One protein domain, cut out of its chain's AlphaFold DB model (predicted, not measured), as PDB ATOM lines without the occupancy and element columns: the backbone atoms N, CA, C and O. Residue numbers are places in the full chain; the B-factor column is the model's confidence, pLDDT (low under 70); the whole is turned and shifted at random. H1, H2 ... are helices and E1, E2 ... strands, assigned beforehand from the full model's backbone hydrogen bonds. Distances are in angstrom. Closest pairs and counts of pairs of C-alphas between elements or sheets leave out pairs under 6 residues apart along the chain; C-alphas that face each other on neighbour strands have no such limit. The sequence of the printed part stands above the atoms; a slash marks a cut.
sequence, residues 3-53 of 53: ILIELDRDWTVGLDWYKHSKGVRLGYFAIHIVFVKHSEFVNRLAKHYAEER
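This is residues 3 to 53 of the 53 residues of an uncharacterized protein of Paenibacillus sp. TCA20 (UniProt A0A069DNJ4). The model is a long two-stranded hairpin, E1 and E2, doubled back on itself partway along both strands, with one helix, H1, set off from it after a tight link. Most of the helix does not pack on the hairpin: residues 42 to 53, of which 42 to 51 belong to H1, stick out as a free arm. The printed part has 51 residues, with two named strands and one named helix in the order E1, E2, H1; the sheet has the order E1 - E2 and is antiparallel, and the class is mixed, helices and strands. The whole is only just loose, close to compact, with a radius of gyration of the C-alphas of 12.0 A, and its C-alphas span 28 by 26 by 15 A.

The sheet is made of E1, residues 3 to 18, and E2, residues 21 to 34, which are antiparallel neighbours and form a hairpin. E1 bends by 145 degrees at residue 9. E2 bends by 170 degrees at residue 29. Near the link between the strands, the C-alphas of Tyr 18 and Ser 21 face each other at 4.9 A, and N 18 and O 21 are within hydrogen-bond range at 2.8 A. Beyond the bends, the C-alphas of Leu 4 and His 32 face each other at 5.0 A, and N 4 and O 32 are within hydrogen-bond range at 2.8 A. H1, residues 38 to 51, is apart from E1. Every O i to N i+4 pair inside H1 is within hydrogen-bond range.

E1 begins at C-alpha 3, at (49.251, -13.623, 85.083), and measures 14.1 A from first to last C-alpha over its 16 residues. E2 has 14 residues, yet its first and last C-alphas are 4.4 A apart; C-alpha 21 is at (45.526, -6.493, 80.153) and C-alpha 34 at (47.589, -10.328, 80.241). H1, also 14 residues, is 20.1 A long and ends at C-alpha 51, at (61.901, 6.139, 76.207).

The two C-alphas farthest apart are those of Leu 26 and Arg 53, 30.3 A. Without the stretch that stands free, the body has 39 residues and spans 29 by 16 by 10 A. The printed part runs from residue 3 to residue 53, the chain's last, and has no cut. The links E1 to E2, of 2 residues, and E2 to H1, of 3 residues, are tight. The mean pLDDT of the printed part is 87.1; residue 49 and residues 52 to 53 are under 70.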
ATOM      1  N   ILE A   3      49.669 -14.436  83.940       92.50
ATOM      2  CA  ILE A   3      49.251 -13.623  85.083       92.50
ATOM      3  C   ILE A   3      50.442 -12.763  85.500       92.50
ATOM      4  O   ILE A   3      51.545 -13.280  85.670       92.50
ATOM      5  N   LEU A   4      50.212 -11.465  85.639       91.38
ATOM      6  CA  LEU A   4      51.143 -10.511  86.223       91.38
ATOM      7  C   LEU A   4      50.653 -10.179  87.633       91.38
ATOM      8  O   LEU A   4      49.479  -9.855  87.814       91.38
ATOM      9  N   ILE A   5      51.547 -10.273  88.613       92.06
ATOM     10  CA  ILE A   5      51.290  -9.844  89.988       92.06
ATOM     11  C   ILE A   5      52.179  -8.633  90.247       92.06
ATOM     12  O   ILE A   5      53.401  -8.749  90.152       92.06
ATOM     13  N   GLU A   6      51.572  -7.492  90.550       89.31
ATOM     14  CA  GLU A   6      52.284  -6.282  90.966       89.31
ATOM     15  C   GLU A   6      52.209  -6.164  92.490       89.31
ATOM     16  O   GLU A   6      51.188  -6.493  93.097       89.31
ATOM     17  N   LEU A   7      53.309  -5.734  93.109       92.25
ATOM     18  CA  LEU A   7      53.362  -5.393  94.527       92.25
ATOM     19  C   LEU A   7      53.581  -3.890  94.627       92.25
ATOM     20  O   LEU A   7      54.639  -3.386  94.241       92.25
ATOM     21  N   ASP A   8      52.577  -3.200  95.146       88.31
ATOM     22  CA  ASP A   8      52.586  -1.754  95.290       88.31
ATOM     23  C   ASP A   8      53.150  -1.374  96.664       88.31
ATOM     24  O   ASP A   8      52.906  -2.037  97.675       88.31
ATOM     25  N   ARG A   9      53.941  -0.295  96.707       89.75
ATOM     26  CA  ARG A   9      54.457   0.253  97.977       89.75
ATOM     27  C   ARG A   9      53.375   0.972  98.771       89.75
ATOM     28  O   ARG A   9      53.419   0.969  99.998       89.75
ATOM     29  N   ASP A  10      52.420   1.557  98.062       93.19
ATOM     30  CA  ASP A  10      51.317   2.318  98.622       93.19
ATOM     31  C   ASP A  10      50.009   1.546  98.457       93.19
ATOM     32  O   ASP A  10      49.827   0.777  97.512       93.19
ATOM     33  N   TRP A  11      49.079   1.757  99.384       93.44
ATOM     34  CA  TRP A  11      47.778   1.107  99.326       93.44
ATOM     35  C   TRP A  11      46.907   1.753  98.245       93.44
ATOM     36  O   TRP A  11      46.555   2.930  98.348       93.44
ATOM     37  N   THR A  12      46.527   0.985  97.223       91.50
ATOM     38  CA  THR A  12      45.662   1.454  96.133       91.50
ATOM     39  C   THR A  12      44.588   0.429  95.774       91.50
ATOM     40  O   THR A  12      44.798  -0.780  95.833       91.50
ATOM     41  N   VAL A  13      43.394   0.893  95.399       93.25
ATOM     42  CA  VAL A  13      42.288   0.023  94.964       93.25
ATOM     43  C   VAL A  13      41.753   0.534  93.640       93.25
ATOM     44  O   VAL A  13      41.521   1.731  93.479       93.25
ATOM     45  N   GLY A  14      41.552  -0.371  92.687       93.00
ATOM     46  CA  GLY A  14      41.149   0.013  91.343       93.00
ATOM     47  C   GLY A  14      40.935  -1.166  90.408       93.00
ATOM     48  O   GLY A  14      41.286  -2.307  90.705       93.00
ATOM     49  N   LEU A  15      40.335  -0.864  89.262       92.38
ATOM     50  CA  LEU A  15      40.209  -1.788  88.143       92.38
ATOM     51  C   LEU A  15      41.104  -1.295  87.013       92.38
ATOM     52  O   LEU A  15      40.939  -0.175  86.531       92.38
ATOM     53  N   ASP A  16      42.012  -2.149  86.560       86.06
ATOM     54  CA  ASP A  16      42.870  -1.871  85.419       86.06
ATOM     55  C   ASP A  16      42.270  -2.508  84.183       86.06
ATOM     56  O   ASP A  16      42.286  -3.728  84.007       86.06
ATOM     57  N   TRP A  17      41.728  -1.673  83.307       87.31
ATOM     58  CA  TRP A  17      41.120  -2.132  82.070       87.31
ATOM     59  C   TRP A  17      41.869  -1.578  80.866       87.31
ATOM     60  O   TRP A  17      41.557  -0.514  80.335       87.31
ATOM     61  N   TYR A  18      42.863  -2.333  80.412       83.50
ATOM     62  CA  TYR A  18      43.669  -2.014  79.242       83.50
ATOM     63  C   TYR A  18      43.377  -2.998  78.099       83.50
ATOM     64  O   TYR A  18      43.002  -4.147  78.326       83.50
ATOM     65  N   LYS A  19      43.566  -2.581  76.836       82.62
ATOM     66  CA  LYS A  19      43.189  -3.372  75.635       82.62
ATOM     67  C   LYS A  19      43.623  -4.844  75.679       82.62
ATOM     68  O   LYS A  19      42.899  -5.711  75.197       82.62
ATOM     69  N   HIS A  20      44.797  -5.115  76.243       85.75
ATOM     70  CA  HIS A  20      45.393  -6.451  76.304       85.75
ATOM     71  C   HIS A  20      45.712  -6.927  77.728       85.75
ATOM     72  O   HIS A  20      46.344  -7.971  77.890       85.75
ATOM     73  N   SER A  21      45.289  -6.178  78.746       89.75
ATOM     74  CA  SER A  21      45.526  -6.493  80.153       89.75
ATOM     75  C   SER A  21      44.309  -6.085  80.966       89.75
ATOM     76  O   SER A  21      43.873  -4.939  80.895       89.75
ATOM     77  N   LYS A  22      43.746  -7.027  81.718       92.81
ATOM     78  CA  LYS A  22      42.659  -6.750  82.655       92.81
ATOM     79  C   LYS A  22      43.113  -7.143  84.041       92.81
ATOM     80  O   LYS A  22      43.547  -8.276  84.216       92.81
ATOM     81  N   GLY A  23      42.998  -6.251  85.009       93.25
ATOM     82  CA  GLY A  23      43.414  -6.530  86.369       93.25
ATOM     83  C   GLY A  23      42.603  -5.802  87.418       93.25
ATOM     84  O   GLY A  23      41.757  -4.959  87.118       93.25
ATOM     85  N   VAL A  24      42.861  -6.183  88.658       94.00
ATOM     86  CA  VAL A  24      42.275  -5.575  89.845       94.00
ATOM     87  C   VAL A  24      43.379  -5.312  90.861       94.00
ATOM     88  O   VAL A  24      44.200  -6.190  91.134       94.00
ATOM     89  N   ARG A  25      43.380  -4.098  91.413       95.06
ATOM     90  CA  ARG A  25      44.224  -3.663  92.530       95.06
ATOM     91  C   ARG A  25      43.460  -3.829  93.833       95.06
ATOM     92  O   ARG A  25      42.336  -3.340  93.961       95.06
ATOM     93  N   LEU A  26      44.070  -4.526  94.785       93.19
ATOM     94  CA  LEU A  26      43.480  -4.920  96.065       93.19
ATOM     95  C   LEU A  26      44.335  -4.428  97.244       93.19
ATOM     96  O   LEU A  26      44.634  -5.170  98.179       93.19
ATOM     97  N   GLY A  27      44.740  -3.160  97.212       93.00
ATOM     98  CA  GLY A  27      45.559  -2.527  98.240       93.00
ATOM     99  C   GLY A  27      47.037  -2.555  97.872       93.00
ATOM    100  O   GLY A  27      47.488  -1.745  97.076       93.00
ATOM    101  N   TYR A  28      47.787  -3.474  98.480       93.56
ATOM    102  CA  TYR A  28      49.246  -3.587  98.302       93.56
ATOM    103  C   TYR A  28      49.661  -4.546  97.182       93.56
ATOM    104  O   TYR A  28      50.848  -4.765  96.949       93.56
ATOM    105  N   PHE A  29      48.696  -5.180  96.521       93.25
ATOM    106  CA  PHE A  29      48.967  -6.060  95.399       93.25
ATOM    107  C   PHE A  29      47.905  -5.908  94.316       93.25
ATOM    108  O   PHE A  29      46.729  -5.649  94.596       93.25
ATOM    109  N   ALA A  30      48.330  -6.130  93.079       92.06
ATOM    110  CA  ALA A  30      47.486  -6.115  91.902       92.06
ATOM    111  C   ALA A  30      47.638  -7.425  91.136       92.06
ATOM    112  O   ALA A  30      48.733  -7.979  91.032       92.06
ATOM    113  N   ILE A  31      46.536  -7.930  90.592       93.25
ATOM    114  CA  ILE A  31      46.541  -9.129  89.754       93.25
ATOM    115  C   ILE A  31      46.013  -8.744  88.384       93.25
ATOM    116  O   ILE A  31      44.872  -8.301  88.263       93.25
ATOM    117  N   HIS A  32      46.819  -8.974  87.349       92.88
ATOM    118  CA  HIS A  32      46.459  -8.701  85.963       92.88
ATOM    119  C   HIS A  32      46.541  -9.966  85.116       92.88
ATOM    120  O   HIS A  32      47.532 -10.695  85.117       92.88
ATOM    121  N   ILE A  33      45.497 -10.200  84.334       93.25
ATOM    122  CA  ILE A  33      45.457 -11.195  83.275       93.25
ATOM    123  C   ILE A  33      45.866 -10.500  81.984       93.25
ATOM    124  O   ILE A  33      45.148  -9.643  81.456       93.25
ATOM    125  N   VAL A  34      47.022 -10.895  81.460       93.12
ATOM    126  CA  VAL A  34      47.589 -10.328  80.241       93.12
ATOM    127  C   VAL A  34      47.349 -11.292  79.085       93.12
ATOM    128  O   VAL A  34      47.778 -12.448  79.111       93.12
ATOM    129  N   PHE A  35      46.671 -10.820  78.040       92.75
ATOM    130  CA  PHE A  35      46.267 -11.645  76.896       92.75
ATOM    131  C   PHE A  35      47.356 -11.779  75.821       92.75
ATOM    132  O   PHE A  35      47.292 -12.691  74.999       92.75
ATOM    133  N   VAL A  36      48.393 -10.937  75.850       90.69
ATOM    134  CA  VAL A  36      49.526 -11.011  74.910       90.69
ATOM    135  C   VAL A  36      50.546 -12.091  75.298       90.69
ATOM    136  O   VAL A  36      50.468 -12.729  76.358       90.69
ATOM    137  N   LYS A  37      51.502 -12.357  74.401       91.69
ATOM    138  CA  LYS A  37      52.657 -13.214  74.697       91.69
ATOM    139  C   LYS A  37      53.586 -12.497  75.680       91.69
ATOM    140  O   LYS A  37      53.798 -11.294  75.559       91.69
ATOM    141  N   HIS A  38      54.183 -13.247  76.606       89.06
ATOM    142  CA  HIS A  38      55.124 -12.702  77.591       89.06
ATOM    143  C   HIS A  38      56.292 -11.949  76.928       89.06
ATOM    144  O   HIS A  38      56.629 -10.849  77.343       89.06
ATOM    145  N   SER A  39      56.848 -12.485  75.836       89.94
ATOM    146  CA  SER A  39      57.915 -11.822  75.075       89.94
ATOM    147  C   SER A  39      57.498 -10.465  74.504       89.94
ATOM    148  O   SER A  39      58.284  -9.522  74.514       89.94
ATOM    149  N   GLU A  40      56.259 -10.340  74.029       89.94
ATOM    150  CA  GLU A  40      55.730  -9.072  73.527       89.94
ATOM    151  C   GLU A  40      55.518  -8.069  74.664       89.94
ATOM    152  O   GLU A  40      55.851  -6.895  74.515       89.94
ATOM    153  N   PHE A  41      55.012  -8.534  75.809       88.94
ATOM    154  CA  PHE A  41      54.848  -7.707  77.000       88.94
ATOM    155  C   PHE A  41      56.187  -7.149  77.494       88.94
ATOM    156  O   PHE A  41      56.318  -5.938  77.635       88.94
ATOM    157  N   VAL A  42      57.198  -8.005  77.670       87.88
ATOM    158  CA  VAL A  42      58.537  -7.592  78.123       87.88
ATOM    159  C   VAL A  42      59.180  -6.617  77.139       87.88
ATOM    160  O   VAL A  42      59.733  -5.609  77.563       87.88
ATOM    161  N   ASN A  43      59.064  -6.857  75.829       89.31
ATOM    162  CA  ASN A  43      59.592  -5.932  74.823       89.31
ATOM    163  C   ASN A  43      58.906  -4.560  74.864       89.31
ATOM    164  O   ASN A  43      59.570  -3.541  74.694       89.31
ATOM    165  N   ARG A  44      57.585  -4.514  75.084       85.06
ATOM    166  CA  ARG A  44      56.851  -3.248  75.253       85.06
ATOM    167  C   ARG A  44      57.272  -2.526  76.532       85.06
ATOM    168  O   ARG A  44      57.492  -1.322  76.487       85.06
ATOM    169  N   LEU A  45      57.434  -3.264  77.630       82.44
ATOM    170  CA  LEU A  45      57.889  -2.728  78.912       82.44
ATOM    171  C   LEU A  45      59.301  -2.133  78.791       82.44
ATOM    172  O   LEU A  45      59.532  -0.992  79.169       82.44
ATOM    173  N   ALA A  46      60.230  -2.879  78.186       73.50
ATOM    174  CA  ALA A  46      61.605  -2.442  77.960       73.50
ATOM    175  C   ALA A  46      61.686  -1.185  77.083       73.50
ATOM    176  O   ALA A  46      62.497  -0.307  77.358       73.50
ATOM    177  N   LYS A  47      60.830  -1.075  76.055       78.31
ATOM    178  CA  LYS A  47      60.719   0.148  75.246       78.31
ATOM    179  C   LYS A  47      60.232   1.336  76.065       78.31
ATOM    180  O   LYS A  47      60.849   2.387  75.992       78.31
ATOM    181  N   HIS A  48      59.188   1.153  76.871       77.44
ATOM    182  CA  HIS A  48      58.651   2.220  77.712       77.44
ATOM    183  C   HIS A  48      59.716   2.778  78.675       77.44
ATOM    184  O   HIS A  48      59.934   3.982  78.706       77.44
ATOM    185  N   TYR A  49      60.474   1.906  79.350       64.38
ATOM    186  CA  TYR A  49      61.584   2.328  80.220       64.38
ATOM    187  C   TYR A  49      62.778   2.944  79.477       64.38
ATOM    188  O   TYR A  49      63.532   3.714  80.067       64.38
ATOM    189  N   ALA A  50      63.000   2.573  78.215       70.06
ATOM    190  CA  ALA A  50      64.060   3.156  77.397       70.06
ATOM    191  C   ALA A  50      63.696   4.556  76.878       70.06
ATOM    192  O   ALA A  50      64.596   5.361  76.680       70.06
ATOM    193  N   GLU A  51      62.409   4.836  76.661       71.88
ATOM    194  CA  GLU A  51      61.901   6.139  76.207       71.88
ATOM    195  C   GLU A  51      61.761   7.162  77.351       71.88
ATOM    196  O   GLU A  51      61.771   8.362  77.097       71.88
ATOM    197  N   GLU A  52      61.663   6.714  78.608       62.19
ATOM    198  CA  GLU A  52      61.645   7.582  79.801       62.19
ATOM    199  C   GLU A  52      63.049   8.034  80.276       62.19
ATOM    200  O   GLU A  52      63.166   8.703  81.305       62.19
ATOM    201  N   ARG A  53      64.118   7.687  79.542       47.03
ATOM    202  CA  ARG A  53      65.509   8.117  79.782       47.03
ATOM    203  C   ARG A  53      66.016   9.056  78.697       47.03
ATOM    204  O   ARG A  53      66.800   9.957  79.066       47.03
TER     205      ARG A  53